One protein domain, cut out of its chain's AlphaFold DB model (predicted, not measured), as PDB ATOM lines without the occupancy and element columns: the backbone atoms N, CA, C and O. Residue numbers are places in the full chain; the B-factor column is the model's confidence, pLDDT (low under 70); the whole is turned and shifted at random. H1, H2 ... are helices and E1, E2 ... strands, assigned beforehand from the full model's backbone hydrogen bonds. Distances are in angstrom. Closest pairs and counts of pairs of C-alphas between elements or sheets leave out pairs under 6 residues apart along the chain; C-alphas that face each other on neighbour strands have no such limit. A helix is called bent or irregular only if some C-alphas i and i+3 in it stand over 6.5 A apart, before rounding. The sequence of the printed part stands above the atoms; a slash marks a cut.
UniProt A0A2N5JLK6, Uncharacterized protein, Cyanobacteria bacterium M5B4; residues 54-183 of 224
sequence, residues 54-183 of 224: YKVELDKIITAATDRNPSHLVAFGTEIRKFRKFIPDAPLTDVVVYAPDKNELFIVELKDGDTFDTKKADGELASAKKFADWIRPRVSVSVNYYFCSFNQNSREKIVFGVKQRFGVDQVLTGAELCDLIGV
ATOM      1  N   TYR A  54      17.566 -13.810 -42.078       98.12
ATOM      2  CA  TYR A  54      17.511 -14.802 -43.158       98.12
ATOM      3  C   TYR A  54      16.085 -15.114 -43.629       98.12
ATOM      4  O   TYR A  54      15.878 -16.028 -44.431       98.12
ATOM      5  N   LYS A  55      15.089 -14.383 -43.114       97.81
ATOM      6  CA  LYS A  55      13.667 -14.615 -43.380       97.81
ATOM      7  C   LYS A  55      13.325 -14.496 -44.867       97.81
ATOM      8  O   LYS A  55      13.495 -13.435 -45.466       97.81
ATOM      9  N   VAL A  56      12.734 -15.549 -45.425       98.19
ATOM     10  CA  VAL A  56      12.237 -15.632 -46.805       98.19
ATOM     11  C   VAL A  56      11.005 -16.534 -46.910       98.19
ATOM     12  O   VAL A  56      10.650 -17.266 -45.989       98.19
ATOM     13  N   GLU A  57      10.345 -16.499 -48.063       97.75
ATOM     14  CA  GLU A  57       9.276 -17.424 -48.419       97.75
ATOM     15  C   GLU A  57       9.787 -18.860 -48.676       97.75
ATOM     16  O   GLU A  57      10.930 -19.080 -49.084       97.75
ATOM     17  N   LEU A  58       8.925 -19.860 -48.446       97.44
ATOM     18  CA  LEU A  58       9.290 -21.282 -48.538       97.44
ATOM     19  C   LEU A  58       9.692 -21.722 -49.960       97.44
ATOM     20  O   LEU A  58      10.545 -22.592 -50.111       97.44
ATOM     21  N   ASP A  59       9.109 -21.138 -51.003       96.94
ATOM     22  CA  ASP A  59       9.470 -21.429 -52.396       96.94
ATOM     23  C   ASP A  59      10.927 -21.061 -52.692       96.94
ATOM     24  O   ASP A  59      11.642 -21.853 -53.304       96.94
ATOM     25  N   LYS A  60      11.405 -19.927 -52.163       97.88
ATOM     26  CA  LYS A  60      12.815 -19.526 -52.281       97.88
ATOM     27  C   LYS A  60      13.745 -20.526 -51.609       97.88
ATOM     28  O   LYS A  60      14.810 -20.812 -52.148       97.88
ATOM     29  N   ILE A  61      13.334 -21.084 -50.469       98.19
ATOM     30  CA  ILE A  61      14.078 -22.154 -49.794       98.19
ATOM     31  C   ILE A  61      14.133 -23.410 -50.661       98.19
ATOM     32  O   ILE A  61      15.209 -23.975 -50.832       98.19
ATOM     33  N   ILE A  62      13.001 -23.838 -51.229       97.50
ATOM     34  CA  ILE A  62      12.943 -25.032 -52.084       97.50
ATOM     35  C   ILE A  62      13.854 -24.857 -53.304       97.50
ATOM     36  O   ILE A  62      14.649 -25.751 -53.596       97.50
ATOM     37  N   THR A  63      13.801 -23.706 -53.981       97.88
ATOM     38  CA  THR A  63      14.691 -23.397 -55.110       97.88
ATOM     39  C   THR A  63      16.156 -23.401 -54.676       97.88
ATOM     40  O   THR A  63      16.961 -24.129 -55.250       97.88
ATOM     41  N   ALA A  64      16.499 -22.672 -53.610       97.62
ATOM     42  CA  ALA A  64      17.867 -22.593 -53.103       97.62
ATOM     43  C   ALA A  64      18.437 -23.966 -52.712       97.62
ATOM     44  O   ALA A  64      19.571 -24.280 -53.064       97.62
ATOM     45  N   ALA A  65      17.647 -24.802 -52.039       97.50
ATOM     46  CA  ALA A  65      18.032 -26.152 -51.640       97.50
ATOM     47  C   ALA A  65      18.078 -27.139 -52.824       97.50
ATOM     48  O   ALA A  65      18.799 -28.136 -52.786       97.50
ATOM     49  N   THR A  66      17.328 -26.888 -53.898       97.31
ATOM     50  CA  THR A  66      17.417 -27.679 -55.136       97.31
ATOM     51  C   THR A  66      18.700 -27.359 -55.893       97.31
ATOM     52  O   THR A  66      19.425 -28.277 -56.282       97.31
ATOM     53  N   ASP A  67      19.007 -26.068 -56.020       96.50
ATOM     54  CA  ASP A  67      20.152 -25.552 -56.775       96.50
ATOM     55  C   ASP A  67      21.452 -25.529 -55.956       96.50
ATOM     56  O   ASP A  67      22.511 -25.176 -56.476       96.50
ATOM     57  N   ARG A  68      21.385 -25.895 -54.668       93.50
ATOM     58  CA  ARG A  68      22.489 -25.812 -53.695       93.50
ATOM     59  C   ARG A  68      23.096 -24.410 -53.618       93.50
ATOM     60  O   ARG A  68      24.312 -24.228 -53.576       93.50
ATOM     61  N   ASN A  69      22.228 -23.405 -53.603       94.50
ATOM     62  CA  ASN A  69      22.607 -22.009 -53.441       94.50
ATOM     63  C   ASN A  69      23.370 -21.813 -52.109       94.50
ATOM     64  O   ASN A  69      23.002 -22.442 -51.120       94.50
ATOM     65  N   PRO A  70      24.399 -20.952 -52.038       93.12
ATOM     66  CA  PRO A  70      25.182 -20.754 -50.816       93.12
ATOM     67  C   PRO A  70      24.510 -19.849 -49.765       93.12
ATOM     68  O   PRO A  70      25.120 -19.556 -48.740       93.12
ATOM     69  N   SER A  71      23.288 -19.368 -50.003       95.81
ATOM     70  CA  SER A  71      22.590 -18.465 -49.081       95.81
ATOM     71  C   SER A  71      21.907 -19.236 -47.958       95.81
ATOM     72  O   SER A  71      21.129 -20.153 -48.215       95.81
ATOM     73  N   HIS A  72      22.160 -18.823 -46.718       97.94
ATOM     74  CA  HIS A  72      21.430 -19.305 -45.551       97.94
ATOM     75  C   HIS A  72      20.037 -18.665 -45.512       97.94
ATOM     76  O   HIS A  72      19.928 -17.442 -45.608       97.94
ATOM     77  N   LEU A  73      18.979 -19.472 -45.407       98.62
ATOM     78  CA  LEU A  73      17.592 -19.014 -45.568       98.62
ATOM     79  C   LEU A  73      16.663 -19.638 -44.525       98.62
ATOM     80  O   LEU A  73      16.795 -20.817 -44.206       98.62
ATOM     81  N   VAL A  74      15.682 -18.873 -44.039       98.62
ATOM     82  CA  VAL A  74      14.733 -19.306 -43.000       98.62
ATOM     83  C   VAL A  74      13.301 -18.936 -43.385       98.62
ATOM     84  O   VAL A  74      13.033 -17.798 -43.753       98.62
ATOM     85  N   ALA A  75      12.358 -19.868 -43.257       98.44
ATOM     86  CA  ALA A  75      10.926 -19.614 -43.397       98.44
ATOM     87  C   ALA A  75      10.219 -19.995 -42.097       98.44
ATOM     88  O   ALA A  75      10.422 -21.092 -41.580       98.44
ATOM     89  N   PHE A  76       9.366 -19.111 -41.587       98.44
ATOM     90  CA  PHE A  76       8.564 -19.370 -40.392       98.44
ATOM     91  C   PHE A  76       7.156 -19.833 -40.785       98.44
ATOM     92  O   PHE A  76       6.738 -19.715 -41.944       98.44
ATOM     93  N   GLY A  77       6.386 -20.334 -39.821       96.56
ATOM     94  CA  GLY A  77       5.022 -20.835 -40.004       96.56
ATOM     95  C   GLY A  77       4.119 -19.858 -40.758       96.56
ATOM     96  O   GLY A  77       3.258 -20.266 -41.542       96.56
ATOM     97  N   THR A  78       4.349 -18.555 -40.597       95.94
ATOM     98  CA  THR A  78       3.673 -17.497 -41.366       95.94
ATOM     99  C   THR A  78       3.932 -17.597 -42.877       95.94
ATOM    100  O   THR A  78       2.983 -17.597 -43.668       95.94
ATOM    101  N   GLU A  79       5.190 -17.703 -43.298       96.75
ATOM    102  CA  GLU A  79       5.605 -17.841 -44.698       96.75
ATOM    103  C   GLU A  79       5.144 -19.182 -45.284       96.75
ATOM    104  O   GLU A  79       4.625 -19.235 -46.402       96.75
ATOM    105  N   ILE A  80       5.218 -20.251 -44.490       95.94
ATOM    106  CA  ILE A  80       4.765 -21.595 -44.870       95.94
ATOM    107  C   ILE A  80       3.244 -21.604 -45.119       95.94
ATOM    108  O   ILE A  80       2.762 -22.145 -46.117       95.94
ATOM    109  N   ARG A  81       2.456 -20.928 -44.270       95.56
ATOM    110  CA  ARG A  81       1.000 -20.780 -44.464       95.56
ATOM    111  C   ARG A  81       0.650 -19.963 -45.707       95.56
ATOM    112  O   ARG A  81      -0.360 -20.260 -46.346       95.56
ATOM    113  N   LYS A  82       1.441 -18.939 -46.055       95.06
ATOM    114  CA  LYS A  82       1.250 -18.179 -47.305       95.06
ATOM    115  C   LYS A  82       1.458 -19.087 -48.513       95.06
ATOM    116  O   LYS A  82       0.604 -19.100 -49.395       95.06
ATOM    117  N   PHE A  83       2.518 -19.893 -48.503       93.56
ATOM    118  CA  PHE A  83       2.801 -20.863 -49.559       93.56
ATOM    119  C   PHE A  83       1.670 -21.890 -49.737       93.56
ATOM    120  O   PHE A  83       1.248 -22.175 -50.857       93.56
ATOM    121  N   ARG A  84       1.085 -22.373 -48.634       92.69
ATOM    122  CA  ARG A  84      -0.036 -23.327 -48.659       92.69
ATOM    123  C   ARG A  84      -1.289 -22.808 -49.383       92.69
ATOM    124  O   ARG A  84      -2.095 -23.606 -49.847       92.69
ATOM    125  N   LYS A  85      -1.464 -21.491 -49.544       92.31
ATOM    126  CA  LYS A  85      -2.555 -20.945 -50.377       92.31
ATOM    127  C   LYS A  85      -2.419 -21.342 -51.851       92.31
ATOM    128  O   LYS A  85      -3.428 -21.426 -52.540       92.31
ATOM    129  N   PHE A  86      -1.191 -21.591 -52.307       91.88
ATOM    130  CA  PHE A  86      -0.871 -22.018 -53.670       91.88
ATOM    131  C   PHE A  86      -0.692 -23.536 -53.776       91.88
ATOM    132  O   PHE A  86      -1.013 -24.113 -54.809       91.88
ATOM    133  N   ILE A  87      -0.231 -24.188 -52.700       92.12
ATOM    134  CA  ILE A  87      -0.138 -25.653 -52.597       92.12
ATOM    135  C   ILE A  87      -0.934 -26.137 -51.369       92.12
ATOM    136  O   ILE A  87      -0.349 -26.324 -50.300       92.12
ATOM    137  N   PRO A  88      -2.261 -26.346 -51.488       88.81
ATOM    138  CA  PRO A  88      -3.146 -26.647 -50.352       88.81
ATOM    139  C   PRO A  88      -2.760 -27.882 -49.523       88.81
ATOM    140  O   PRO A  88      -2.994 -27.910 -48.307       88.81
ATOM    141  N   ASP A  89      -2.135 -28.865 -50.172       90.56
ATOM    142  CA  ASP A  89      -1.709 -30.131 -49.567       90.56
ATOM    143  C   ASP A  89      -0.349 -30.052 -48.862       90.56
ATOM    144  O   ASP A  89       0.063 -31.022 -48.222       90.56
ATOM    145  N   ALA A  90       0.353 -28.914 -48.952       92.25
ATOM    146  CA  ALA A  90       1.592 -28.710 -48.215       92.25
ATOM    147  C   ALA A  90       1.317 -28.833 -46.700       92.25
ATOM    148  O   ALA A  90       0.453 -28.115 -46.174       92.25
ATOM    149  N   PRO A  91       2.015 -29.737 -45.984       95.56
ATOM    150  CA  PRO A  91       1.951 -29.796 -44.530       95.56
ATOM    151  C   PRO A  91       2.424 -28.474 -43.908       95.56
ATOM    152  O   PRO A  91       3.045 -27.645 -44.570       95.56
ATOM    153  N   LEU A  92       2.134 -28.275 -42.625       94.38
ATOM    154  CA  LEU A  92       2.654 -27.142 -41.860       94.38
ATOM    155  C   LEU A  92       3.733 -27.628 -40.894       94.38
ATOM    156  O   LEU A  92       3.688 -28.770 -40.447       94.38
ATOM    157  N   THR A  93       4.657 -26.729 -40.591       96.19
ATOM    158  CA  THR A  93       5.638 -26.819 -39.511       96.19
ATOM    159  C   THR A  93       5.919 -25.392 -39.026       96.19
ATOM    160  O   THR A  93       5.434 -24.433 -39.647       96.19
ATOM    161  N   ASP A  94       6.665 -25.242 -37.935       97.19
ATOM    162  CA  ASP A  94       6.888 -23.941 -37.301       97.19
ATOM    163  C   ASP A  94       8.054 -23.173 -37.951       97.19
ATOM    164  O   ASP A  94       7.930 -21.973 -38.204       97.19
ATOM    165  N   VAL A  95       9.172 -23.841 -38.265       98.44
ATOM    166  CA  VAL A  95      10.340 -23.218 -38.914       98.44
ATOM    167  C   VAL A  95      11.004 -24.183 -39.903       98.44
ATOM    168  O   VAL A  95      11.173 -25.366 -39.620       98.44
ATOM    169  N   VAL A  96      11.427 -23.670 -41.058       98.62
ATOM    170  CA  VAL A  96      12.276 -24.371 -42.030       98.62
ATOM    171  C   VAL A  96      13.549 -23.565 -42.235       98.62
ATOM    172  O   VAL A  96      13.469 -22.390 -42.586       98.62
ATOM    173  N   VAL A  97      14.712 -24.187 -42.055       98.69
ATOM    174  CA  VAL A  97      16.014 -23.546 -42.277       98.69
ATOM    175  C   VAL A  97      16.800 -24.296 -43.335       98.69
ATOM    176  O   VAL A  97      16.982 -25.504 -43.223       98.69
ATOM    177  N   TYR A  98      17.303 -23.583 -44.335       98.62
ATOM    178  CA  TYR A  98      18.306 -24.086 -45.260       98.62
ATOM    179  C   TYR A  98      19.692 -23.614 -44.831       98.62
ATOM    180  O   TYR A  98      19.988 -22.419 -44.880       98.62
ATOM    181  N   ALA A  99      20.521 -24.576 -44.424       97.50
ATOM    182  CA  ALA A  99      21.896 -24.372 -43.994       97.50
ATOM    183  C   ALA A  99      22.855 -24.941 -45.061       97.50
ATOM    184  O   ALA A  99      23.123 -26.150 -45.082       97.50
ATOM    185  N   PRO A 100      23.347 -24.103 -45.990       95.69
ATOM    186  CA  PRO A 100      24.150 -24.560 -47.126       95.69
ATOM    187  C   PRO A 100      25.514 -25.121 -46.709       95.69
ATOM    188  O   PRO A 100      26.011 -26.050 -47.342       95.69
ATOM    189  N   ASP A 101      26.092 -24.619 -45.618       95.25
ATOM    190  CA  ASP A 101      27.338 -25.104 -45.013       95.25
ATOM    191  C   ASP A 101      27.240 -26.564 -44.542       95.25
ATOM    192  O   ASP A 101      28.222 -27.304 -44.592       95.25
ATOM    193  N   LYS A 102      26.039 -26.994 -44.145       94.94
ATOM    194  CA  LYS A 102      25.729 -28.376 -43.747       94.94
ATOM    195  C   LYS A 102      25.125 -29.202 -44.880       94.94
ATOM    196  O   LYS A 102      24.957 -30.409 -44.732       94.94
ATOM    197  N   ASN A 103      24.806 -28.566 -46.010       95.31
ATOM    198  CA  ASN A 103      24.056 -29.164 -47.111       95.31
ATOM    199  C   ASN A 103      22.769 -29.857 -46.605       95.31
ATOM    200  O   ASN A 103      22.498 -31.033 -46.895       95.31
ATOM    201  N   GLU A 104      22.002 -29.120 -45.794       97.25
ATOM    202  CA  GLU A 104      20.880 -29.642 -45.011       97.25
ATOM    203  C   GLU A 104      19.709 -28.650 -44.913       97.25
ATOM    204  O   GLU A 104      19.889 -27.434 -44.809       97.25
ATOM    205  N   LEU A 105      18.493 -29.200 -44.910       98.25
ATOM    206  CA  LEU A 105      17.263 -28.548 -44.477       98.25
ATOM    207  C   LEU A 105      16.862 -29.035 -43.085       98.25
ATOM    208  O   LEU A 105      16.653 -30.232 -42.873       98.25
ATOM    209  N   PHE A 106      16.670 -28.084 -42.178       98.62
ATOM    210  CA  PHE A 106      16.180 -28.290 -40.824       98.62
ATOM    211  C   PHE A 106      14.687 -27.980 -40.786       98.62
ATOM    212  O   PHE A 106      14.277 -26.848 -41.034       98.62
ATOM    213  N   ILE A 107      13.877 -28.979 -40.455       98.50
ATOM    214  CA  ILE A 107      12.440 -28.837 -40.203       98.50
ATOM    215  C   ILE A 107      12.244 -28.791 -38.691       98.50
ATOM    216  O   ILE A 107      12.448 -29.800 -38.025       98.50
ATOM    217  N   VAL A 108      11.902 -27.640 -38.126       98.38
ATOM    218  CA  VAL A 108      11.894 -27.443 -36.673       98.38
ATOM    219  C   VAL A 108      10.475 -27.201 -36.171       98.38
ATOM    220  O   VAL A 108       9.838 -26.216 -36.536       98.38
ATOM    221  N   GLU A 109      10.015 -28.070 -35.272       97.50
ATOM    222  CA  GLU A 109       8.844 -27.817 -34.427       97.50
ATOM    223  C   GLU A 109       9.285 -27.000 -33.210       97.50
ATOM    224  O   GLU A 109      10.106 -27.458 -32.412       97.50
ATOM    225  N   LEU A 110       8.767 -25.780 -33.064       97.06
ATOM    226  CA  LEU A 110       9.224 -24.812 -32.070       97.06
ATOM    227  C   LEU A 110       8.243 -24.731 -30.914       97.06
ATOM    228  O   LEU A 110       7.097 -24.312 -31.075       97.06
ATOM    229  N   LYS A 111       8.715 -25.040 -29.709       94.50
ATOM    230  CA  LYS A 111       7.911 -24.950 -28.495       94.50
ATOM    231  C   LYS A 111       8.568 -24.067 -27.456       94.50
ATOM    232  O   LYS A 111       9.783 -24.020 -27.299       94.50
ATOM    233  N   ASP A 112       7.716 -23.380 -26.704       91.38
ATOM    234  CA  ASP A 112       8.172 -22.466 -25.666       91.38
ATOM    235  C   ASP A 112       8.744 -23.194 -24.436       91.38
ATOM    236  O   ASP A 112       9.701 -22.736 -23.820       91.38
ATOM    237  N   GLY A 113       8.172 -24.346 -24.083       85.06
ATOM    238  CA  GLY A 113       8.600 -25.184 -22.959       85.06
ATOM    239  C   GLY A 113       8.952 -26.604 -23.396       85.06
ATOM    240  O   GLY A 113       8.964 -26.905 -24.590       85.06
ATOM    241  N   ASP A 114       9.256 -27.476 -22.437       74.69
ATOM    242  CA  ASP A 114       9.781 -28.832 -22.664       74.69
ATOM    243  C   ASP A 114       8.865 -29.953 -22.155       74.69
ATOM    244  O   ASP A 114       9.048 -31.107 -22.522       74.69
ATOM    245  N   THR A 115       7.858 -29.650 -21.336       77.62
ATOM    246  CA  THR A 115       7.012 -30.679 -20.719       77.62
ATOM    247  C   THR A 115       5.766 -30.949 -21.558       77.62
ATOM    248  O   THR A 115       4.846 -30.132 -21.610       77.62
ATOM    249  N   PHE A 116       5.730 -32.118 -22.201       81.75
ATOM    250  CA  PHE A 116       4.644 -32.533 -23.088       81.75
ATOM    251  C   PHE A 116       3.932 -33.766 -22.534       81.75
ATOM    252  O   PHE A 116       4.551 -34.673 -21.969       81.75
ATOM    253  N   ASP A 117       2.612 -33.819 -22.711       83.19
ATOM    254  CA  ASP A 117       1.904 -35.090 -22.616       83.19
ATOM    255  C   ASP A 117       2.249 -35.970 -23.829       83.19
ATOM    256  O   ASP A 117       2.646 -35.479 -24.890       83.19
ATOM    257  N   THR A 118       2.104 -37.286 -23.671       80.12
ATOM    258  CA  THR A 118       2.505 -38.258 -24.697       80.12
ATOM    259  C   THR A 118       1.790 -38.034 -26.029       80.12
ATOM    260  O   THR A 118       2.431 -38.111 -27.072       80.12
ATOM    261  N   LYS A 119       0.487 -37.707 -26.012       83.69
ATOM    262  CA  LYS A 119      -0.292 -37.516 -27.245       83.69
ATOM    263  C   LYS A 119       0.187 -36.289 -28.002       83.69
ATOM    264  O   LYS A 119       0.272 -36.319 -29.227       83.69
ATOM    265  N   LYS A 120       0.505 -35.220 -27.274       87.25
ATOM    266  CA  LYS A 120       1.066 -34.018 -27.870       87.25
ATOM    267  C   LYS A 120       2.426 -34.318 -28.488       87.25
ATOM    268  O   LYS A 120       2.593 -34.050 -29.668       87.25
ATOM    269  N   ALA A 121       3.342 -34.959 -27.757       90.12
ATOM    270  CA  ALA A 121       4.656 -35.333 -28.289       90.12
ATOM    271  C   ALA A 121       4.566 -36.202 -29.564       90.12
ATOM    272  O   ALA A 121       5.280 -35.943 -30.532       90.12
ATOM    273  N   ASP A 122       3.649 -37.178 -29.599       91.88
ATOM    274  CA  ASP A 122       3.387 -38.001 -30.789       91.88
ATOM    275  C   ASP A 122       2.880 -37.158 -31.977       91.88
ATOM    276  O   ASP A 122       3.303 -37.360 -33.118       91.88
ATOM    277  N   GLY A 123       1.998 -36.189 -31.715       93.62
ATOM    278  CA  GLY A 123       1.466 -35.274 -32.726       93.62
ATOM    279  C   GLY A 123       2.520 -34.336 -33.326       93.62
ATOM    280  O   GLY A 123       2.515 -34.119 -34.540       93.62
ATOM    281  N   GLU A 124       3.444 -33.826 -32.506       93.62
ATOM    282  CA  GLU A 124       4.554 -32.982 -32.978       93.62
ATOM    283  C   GLU A 124       5.509 -33.795 -33.870       93.62
ATOM    284  O   GLU A 124       5.847 -33.373 -34.975       93.62
ATOM    285  N   LEU A 125       5.868 -35.020 -33.457       95.50
ATOM    286  CA  LEU A 125       6.706 -35.918 -34.262       95.50
ATOM    287  C   LEU A 125       6.055 -36.266 -35.604       95.50
ATOM    288  O   LEU A 125       6.725 -36.266 -36.640       95.50
ATOM    289  N   ALA A 126       4.758 -36.576 -35.597       96.12
ATOM    290  CA  ALA A 126       4.019 -36.892 -36.813       96.12
ATOM    291  C   ALA A 126       3.979 -35.702 -37.783       96.12
ATOM    292  O   ALA A 126       4.153 -35.892 -38.987       96.12
ATOM    293  N   SER A 127       3.790 -34.484 -37.267       95.31
ATOM    294  CA  SER A 127       3.767 -33.252 -38.069       95.31
ATOM    295  C   SER A 127       5.126 -32.981 -38.717       95.31
ATOM    296  O   SER A 127       5.199 -32.843 -39.942       95.31
ATOM    297  N   ALA A 128       6.201 -33.044 -37.927       96.31
ATOM    298  CA  ALA A 128       7.566 -32.830 -38.398       96.31
ATOM    299  C   ALA A 128       7.967 -33.846 -39.482       96.31
ATOM    300  O   ALA A 128       8.447 -33.474 -40.556       96.31
ATOM    301  N   LYS A 129       7.690 -35.138 -39.244       97.38
ATOM    302  CA  LYS A 129       7.930 -36.214 -40.221       97.38
ATOM    303  C   LYS A 129       7.136 -36.006 -41.503       97.38
ATOM    304  O   LYS A 129       7.700 -36.097 -42.588       97.38
ATOM    305  N   LYS A 130       5.847 -35.674 -41.387       97.88
ATOM    306  CA  LYS A 130       4.981 -35.434 -42.546       97.88
ATOM    307  C   LYS A 130       5.516 -34.301 -43.421       97.88
ATOM    308  O   LYS A 130       5.507 -34.431 -44.644       97.88
ATOM    309  N   PHE A 131       5.976 -33.203 -42.820       98.06
ATOM    310  CA  PHE A 131       6.580 -32.103 -43.571       98.06
ATOM    311  C   PHE A 131       7.907 -32.525 -44.218       98.06
ATOM    312  O   PHE A 131       8.102 -32.291 -45.411       98.06
ATOM    313  N   ALA A 132       8.784 -33.198 -43.466       97.94
ATOM    314  CA  ALA A 132      10.066 -33.688 -43.968       97.94
ATOM    315  C   ALA A 132       9.894 -34.642 -45.165       97.94
ATOM    316  O   ALA A 132      10.562 -34.484 -46.184       97.94
ATOM    317  N   ASP A 133       8.963 -35.592 -45.080       98.19
ATOM    318  CA  ASP A 133       8.666 -36.536 -46.161       98.19
ATOM    319  C   ASP A 133       8.082 -35.839 -47.393       98.19
ATOM    320  O   ASP A 133       8.391 -36.211 -48.526       98.19
ATOM    321  N   TRP A 134       7.275 -34.795 -47.187       97.94
ATOM    322  CA  TRP A 134       6.736 -33.989 -48.276       97.94
ATOM    323  C   TRP A 134       7.821 -33.158 -48.976       97.94
ATOM    324  O   TRP A 134       7.828 -33.094 -50.205       97.94
ATOM    325  N   ILE A 135       8.752 -32.534 -48.250       97.62
ATOM    326  CA  ILE A 135       9.756 -31.653 -48.868       97.62
ATOM    327  C   ILE A 135      10.950 -32.414 -49.458       97.62
ATOM    328  O   ILE A 135      11.506 -31.974 -50.458       97.62
ATOM    329  N   ARG A 136      11.309 -33.587 -48.916       98.12
ATOM    330  CA  ARG A 136      12.466 -34.388 -49.360       98.12
ATOM    331  C   ARG A 136      12.547 -34.646 -50.874       98.12
ATOM    332  O   ARG A 136      13.621 -34.432 -51.423       98.12
ATOM    333  N   PRO A 137      11.478 -35.051 -51.590       97.50
ATOM    334  CA  PRO A 137      11.558 -35.261 -53.040       97.50
ATOM    335  C   PRO A 137      11.640 -33.962 -53.860       97.50
ATOM    336  O   PRO A 137      11.695 -34.028 -55.084       97.50
ATOM    337  N   ARG A 138      11.583 -32.787 -53.222       96.81
ATOM    338  CA  ARG A 138      11.545 -31.469 -53.877       96.81
ATOM    339  C   ARG A 138      12.869 -30.714 -53.777       96.81
ATOM    340  O   ARG A 138      12.915 -29.574 -54.215       96.81
ATOM    341  N   VAL A 139      13.898 -31.303 -53.166       97.81
ATOM    342  CA  VAL A 139      15.182 -30.646 -52.883       97.81
ATOM    343  C   VAL A 139      16.361 -31.596 -53.112       97.81
ATOM    344  O   VAL A 139      16.189 -32.813 -53.126       97.81
ATOM    345  N   SER A 140      17.571 -31.047 -53.247       97.62
ATOM    346  CA  SER A 140      18.799 -31.803 -53.569       97.62
ATOM    347  C   SER A 140      19.774 -31.932 -52.388       97.62
ATOM    348  O   SER A 140      20.964 -32.225 -52.586       97.62
ATOM    349  N   VAL A 141      19.282 -31.679 -51.172       98.00
ATOM    350  CA  VAL A 141      20.030 -31.666 -49.905       98.00
ATOM    351  C   VAL A 141      19.438 -32.645 -48.895       98.00
ATOM    352  O   VAL A 141      18.339 -33.167 -49.089       98.00
ATOM    353  N   SER A 142      20.170 -32.907 -47.810       98.00
ATOM    354  CA  SER A 142      19.642 -33.719 -46.711       98.00
ATOM    355  C   SER A 142      18.478 -32.998 -46.017       98.00
ATOM    356  O   SER A 142      18.453 -31.774 -45.954       98.00
ATOM    357  N   VAL A 143      17.483 -33.745 -45.536       98.56
ATOM    358  CA  VAL A 143      16.312 -33.184 -44.842       98.56
ATOM    359  C   VAL A 143      16.156 -33.894 -43.511       98.56
ATOM    360  O   VAL A 143      15.804 -35.078 -43.487       98.56
ATOM    361  N   ASN A 144      16.361 -33.157 -42.424       98.19
ATOM    362  CA  ASN A 144      16.193 -33.641 -41.062       98.19
ATOM    363  C   ASN A 144      15.160 -32.797 -40.324       98.19
ATOM    364  O   ASN A 144      14.887 -31.648 -40.674       98.19
ATOM    365  N   TYR A 145      14.560 -33.390 -39.301       98.12
ATOM    366  CA  TYR A 145      13.559 -32.733 -38.480       98.12
ATOM    367  C   TYR A 145      13.978 -32.732 -37.018       98.12
ATOM    368  O   TYR A 145      14.605 -33.675 -36.533       98.12
ATOM    369  N   TYR A 146      13.601 -31.665 -36.333       98.12
ATOM    370  CA  TYR A 146      14.050 -31.347 -34.995       98.12
ATOM    371  C   TYR A 146      12.887 -30.838 -34.153       98.12
ATOM    372  O   TYR A 146      11.973 -30.174 -34.642       98.12
ATOM    373  N   PHE A 147      12.962 -31.113 -32.860       97.69
ATOM    374  CA  PHE A 147      12.107 -30.504 -31.859       97.69
ATOM    375  C   PHE A 147      12.907 -29.472 -31.069       97.69
ATOM    376  O   PHE A 147      13.906 -29.807 -30.434       97.69
ATOM    377  N   CYS A 148      12.469 -28.217 -31.083       97.88
ATOM    378  CA  CYS A 148      13.088 -27.155 -30.306       97.88
ATOM    379  C   CYS A 148      12.269 -26.839 -29.055       97.88
ATOM    380  O   CYS A 148      11.073 -26.549 -29.142       97.88
ATOM    381  N   SER A 149      12.930 -26.834 -27.897       96.75
ATOM    382  CA  SER A 149      12.377 -26.269 -26.667       96.75
ATOM    383  C   SER A 149      13.156 -25.018 -26.279       96.75
ATOM    384  O   SER A 149      14.289 -25.086 -25.800       96.75
ATOM    385  N   PHE A 150      12.547 -23.856 -26.500       96.62
ATOM    386  CA  PHE A 150      13.267 -22.585 -26.507       96.62
ATOM    387  C   PHE A 150      13.859 -22.194 -25.144       96.62
ATOM    388  O   PHE A 150      14.965 -21.660 -25.068       96.62
ATOM    389  N   ASN A 151      13.134 -22.465 -24.056       93.88
ATOM    390  CA  ASN A 151      13.572 -22.117 -22.701       93.88
ATOM    391  C   ASN A 151      14.300 -23.265 -21.974       93.88
ATOM    392  O   ASN A 151      14.579 -23.142 -20.781       93.88
ATOM    393  N   GLN A 152      14.590 -24.383 -22.650       95.31
ATOM    394  CA  GLN A 152      15.351 -25.493 -22.075       95.31
ATOM    395  C   GLN A 152      16.776 -25.513 -22.636       95.31
ATOM    396  O   GLN A 152      16.982 -25.541 -23.846       95.31
ATOM    397  N   ASN A 153      17.760 -25.550 -21.737       95.44
ATOM    398  CA  ASN A 153      19.186 -25.449 -22.071       95.44
ATOM    399  C   ASN A 153      19.900 -26.809 -22.122       95.44
ATOM    400  O   ASN A 153      21.093 -26.861 -22.398       95.44
ATOM    401  N   SER A 154      19.207 -27.910 -21.821       96.56
ATOM    402  CA  SER A 154      19.756 -29.270 -21.905       96.56
ATOM    403  C   SER A 154      18.936 -30.104 -22.873       96.56
ATOM    404  O   SER A 154      17.747 -30.335 -22.642       96.56
ATOM    405  N   ARG A 155      19.591 -30.615 -23.919       97.62
ATOM    406  CA  ARG A 155      18.984 -31.533 -24.888       97.62
ATOM    407  C   ARG A 155      18.405 -32.775 -24.209       97.62
ATOM    408  O   ARG A 155      17.314 -33.208 -24.556       97.62
ATOM    409  N   GLU A 156      19.064 -33.304 -23.183       97.12
ATOM    410  CA  GLU A 156      18.604 -34.471 -22.419       97.12
ATOM    411  C   GLU A 156      17.282 -34.190 -21.697       97.12
ATOM    412  O   GLU A 156      16.373 -35.023 -21.709       97.12
ATOM    413  N   LYS A 157      17.143 -32.998 -21.101       96.56
ATOM    414  CA  LYS A 157      15.880 -32.570 -20.483       96.56
ATOM    415  C   LYS A 157      14.775 -32.405 -21.520       96.56
ATOM    416  O   LYS A 157      13.645 -32.797 -21.236       96.56
ATOM    417  N   ILE A 158      15.097 -31.915 -22.719       96.75
ATOM    418  CA  ILE A 158      14.137 -31.845 -23.831       96.75
ATOM    419  C   ILE A 158      13.672 -33.251 -24.206       96.75
ATOM    420  O   ILE A 158      12.471 -33.504 -24.196       96.75
ATOM    421  N   VAL A 159      14.602 -34.180 -24.455       96.56
ATOM    422  CA  VAL A 159      14.302 -35.586 -24.789       96.56
ATOM    423  C   VAL A 159      13.399 -36.223 -23.731       96.56
ATOM    424  O   VAL A 159      12.397 -36.863 -24.062       96.56
ATOM    425  N   PHE A 160      13.709 -36.025 -22.449       95.12
ATOM    426  CA  PHE A 160      12.874 -36.512 -21.353       95.12
ATOM    427  C   PHE A 160      11.479 -35.867 -21.355       95.12
ATOM    428  O   PHE A 160      10.463 -36.556 -21.207       95.12
ATOM    429  N   GLY A 161      11.422 -34.551 -21.555       93.31
ATOM    430  CA  GLY A 161      10.199 -33.759 -21.592       93.31
ATOM    431  C   GLY A 161       9.239 -34.159 -22.719       93.31
ATOM    432  O   GLY A 161       8.034 -34.276 -22.481       93.31
ATOM    433  N   VAL A 162       9.777 -34.515 -23.892       93.94
ATOM    434  CA  VAL A 162       9.027 -35.064 -25.041       93.94
ATOM    435  C   VAL A 162       8.861 -36.586 -24.995       93.94
ATOM    436  O   VAL A 162       8.578 -37.221 -26.009       93.94
ATOM    437  N   LYS A 163       9.032 -37.202 -23.817       94.25
ATOM    438  CA  LYS A 163       8.807 -38.641 -23.581       94.25
ATOM    439  C   LYS A 163       9.604 -39.541 -24.532       94.25
ATOM    440  O   LYS A 163       9.110 -40.584 -24.965       94.25
ATOM    441  N   GLN A 164      10.833 -39.127 -24.848       94.50
ATOM    442  CA  GLN A 164      11.778 -39.853 -25.703       94.50
ATOM    443  C   GLN A 164      11.260 -40.093 -27.133       94.50
ATOM    444  O   GLN A 164      11.673 -41.041 -27.795       94.50
ATOM    445  N   ARG A 165      10.324 -39.265 -27.621       95.44
ATOM    446  CA  ARG A 165       9.826 -39.342 -29.008       95.44
ATOM    447  C   ARG A 165      10.798 -38.789 -30.040       95.44
ATOM    448  O   ARG A 165      10.737 -39.192 -31.197       95.44
ATOM    449  N   PHE A 166      11.694 -37.920 -29.599       95.69
ATOM    450  CA  PHE A 166      12.810 -37.408 -30.378       95.69
ATOM    451  C   PHE A 166      14.113 -37.899 -29.748       95.69
ATOM    452  O   PHE A 166      14.223 -37.951 -28.518       95.69
ATOM    453  N   GLY A 167      15.079 -38.273 -30.589       96.25
ATOM    454  CA  GLY A 167      16.450 -38.552 -30.164       96.25
ATOM    455  C   GLY A 167      17.191 -37.283 -29.734       96.25
ATOM    456  O   GLY A 167      16.758 -36.168 -30.022       96.25
ATOM    457  N   VAL A 168      18.327 -37.435 -29.048       96.81
ATOM    458  CA  VAL A 168      19.166 -36.298 -28.602       96.81
ATOM    459  C   VAL A 168      19.753 -35.495 -29.775       96.81
ATOM    460  O   VAL A 168      20.014 -34.296 -29.679       96.81
ATOM    461  N   ASP A 169      19.931 -36.165 -30.905       96.69
ATOM    462  CA  ASP A 169      20.325 -35.629 -32.203       96.69
ATOM    463  C   ASP A 169      19.171 -34.928 -32.933       96.69
ATOM    464  O   ASP A 169      19.419 -34.127 -33.825       96.69
ATOM    465  N   GLN A 170      17.924 -35.167 -32.521       97.12
ATOM    466  CA  GLN A 170      16.706 -34.589 -33.099       97.12
ATOM    467  C   GLN A 170      16.089 -33.496 -32.216       97.12
ATOM    468  O   GLN A 170      14.921 -33.142 -32.389       97.12
ATOM    469  N   VAL A 171      16.839 -32.966 -31.250       97.69
ATOM    470  CA  VAL A 171      16.392 -31.857 -30.402       97.69
ATOM    471  C   VAL A 171      17.348 -30.678 -30.473       97.69
ATOM    472  O   VAL A 171      18.556 -30.847 -30.638       97.69
ATOM    473  N   LEU A 172      16.786 -29.484 -30.315       98.19
ATOM    474  CA  LEU A 172      17.509 -28.219 -30.245       98.19
ATOM    475  C   LEU A 172      17.089 -27.457 -28.987       98.19
ATOM    476  O   LEU A 172      15.911 -27.409 -28.625       98.19
ATOM    477  N   THR A 173      18.053 -26.831 -28.332       98.19
ATOM    478  CA  THR A 173      17.800 -25.764 -27.360       98.19
ATOM    479  C   THR A 173      17.434 -24.466 -28.086       98.19
ATOM    480  O   THR A 173      17.683 -24.309 -29.286       98.19
ATOM    481  N   GLY A 174      16.871 -23.496 -27.360       97.94
ATOM    482  CA  GLY A 174      16.586 -22.177 -27.933       97.94
ATOM    483  C   GLY A 174      17.833 -21.449 -28.436       97.94
ATOM    484  O   GLY A 174      17.774 -20.826 -29.490       97.94
ATOM    485  N   ALA A 175      18.959 -21.579 -27.728       98.31
ATOM    486  CA  ALA A 175      20.228 -20.982 -28.138       98.31
ATOM    487  C   ALA A 175      20.720 -21.565 -29.473       98.31
ATOM    488  O   ALA A 175      21.035 -20.814 -30.387       98.31
ATOM    489  N   GLU A 176      20.675 -22.891 -29.628       98.31
ATOM    490  CA  GLU A 176      21.081 -23.558 -30.874       98.31
ATOM    491  C   GLU A 176      20.174 -23.200 -32.054       98.31
ATOM    492  O   GLU A 176      20.656 -23.032 -33.174       98.31
ATOM    493  N   LEU A 177      18.862 -23.064 -31.823       98.56
ATOM    494  CA  LEU A 177      17.961 -22.561 -32.858       98.56
ATOM    495  C   LEU A 177      18.302 -21.112 -33.220       98.56
ATOM    496  O   LEU A 177      18.347 -20.792 -34.400       98.56
ATOM    497  N   CYS A 178      18.537 -20.248 -32.230       98.62
ATOM    498  CA  CYS A 178      18.905 -18.848 -32.432       98.62
ATOM    499  C   CYS A 178      20.191 -18.695 -33.253       98.62
ATOM    500  O   CYS A 178      20.190 -17.928 -34.215       98.62
ATOM    501  N   ASP A 179      21.228 -19.477 -32.944       98.19
ATOM    502  CA  ASP A 179      22.463 -19.531 -33.731       98.19
ATOM    503  C   ASP A 179      22.173 -19.939 -35.179       98.19
ATOM    504  O   ASP A 179      22.672 -19.320 -36.121       98.19
ATOM    505  N   LEU A 180      21.311 -20.945 -35.365       98.00
ATOM    506  CA  LEU A 180      20.913 -21.427 -36.684       98.00
ATOM    507  C   LEU A 180      20.166 -20.355 -37.494       98.00
ATOM    508  O   LEU A 180      20.377 -20.264 -38.693       98.00
ATOM    509  N   ILE A 181      19.320 -19.527 -36.876       98.31
ATOM    510  CA  ILE A 181      18.515 -18.514 -37.590       98.31
ATOM    511  C   ILE A 181      19.113 -17.099 -37.563       98.31
ATOM    512  O   ILE A 181      18.456 -16.158 -38.025       98.31
ATOM    513  N   GLY A 182      20.325 -16.932 -37.025       97.94
ATOM    514  CA  GLY A 182      21.031 -15.649 -36.942       97.94
ATOM    515  C   GLY A 182      20.406 -14.645 -35.968       97.94
ATOM    516  O   GLY A 182      20.373 -13.453 -36.265       97.94
ATOM    517  N   VAL A 183      19.869 -15.114 -34.839       98.38
ATOM    518  CA  VAL A 183      19.192 -14.288 -33.822       98.38
ATOM    519  C   VAL A 183      19.968 -14.304 -32.505       98.38
ATOM    520  O   VAL A 183      20.421 -15.352 -32.063       98.38
TER     521      VAL A 183
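Overview. This is residues 54 to 183 of the 224 residues of an uncharacterized protein of Cyanobacteria bacterium M5B4 (UniProt A0A2N5JLK6). A twisted sheet of five strands makes the core; the long helix H3 and the shorter H1 pack on one face and H5 covers part of the other, making three layers, helices on both faces of a sheet. H4 packs at the E5 edge, and H2 packs on H1 while only grazing the sheet. The printed part has 130 residues, with five named helices and five named strands in the order H1 E1 H2 E2 E3 H3 E4 H4 E5 H5. The sheet, in the order E1 E2 E3 E4 E5, is mixed, and the class is mixed, helices and strands. The whole is compact, with a radius of gyration of the C-alphas of 14.0 A and spans of 37 by 30 by 22 A.

Arrangement. The inner strands E3, residues 104 to 111, and E4, residues 142 to 149, are parallel, with N 107 and O 144 2.9 A apart. E2, residues 95 to 99, forms an antiparallel hairpin with E3, with N 97 and O 106 2.9 A apart. The edge strand E1, residues 73 to 76, is antiparallel to E2, with N 75 and O 96 2.8 A apart. The other edge strand, E5, residues 171 to 173, is parallel to E4, with N 172 and O 147 2.9 A apart. H3, residues 118 to 138, runs along the strands at a height over the sheet of 8.5 A; its closest C-alphas to E4 are those of Ala 128 and Tyr 145, 6.0 A apart. E3, H3 and E4 form a strand-helix-strand unit, two parallel neighbour strands with a helix between, and E4, H4, residues 155 to 161, and E5 form another; both crossovers are right-handed. H1, residues 58 to 67, is on the same face as H3, at a height over the sheet of 8.9 A. H2, residues 77 to 84, touches H1 about perpendicular, at 80 degrees, closest at the C-alphas of Leu 58 and Ile 80, 5.8 A. H5, residues 174 to 181, is on the opposite face from H3. Every O i to N i+4 pair is within hydrogen-bond range in H1, H2, H4 and H5, and 15 of 17 are in H3.

Along the chain. H1 begins at C-alpha 58, (9.290, -21.282, -48.538). H3 is 31.3 A long, E4 22.6 A and E3 21.5 A. H3 is irregular, but only just: C-alphas 134 and 137 are 6.9 A apart. H5 ends at C-alpha 181, (18.515, -18.514, -37.590).

Size, cuts and confidence. The two C-alphas farthest apart, those of Asp 67 and Asp 117, are 39.9 A apart. The printed part has no cut, and no link is long. No printed residue is under 70 in pLDDT, and the mean of the printed part is 95.6.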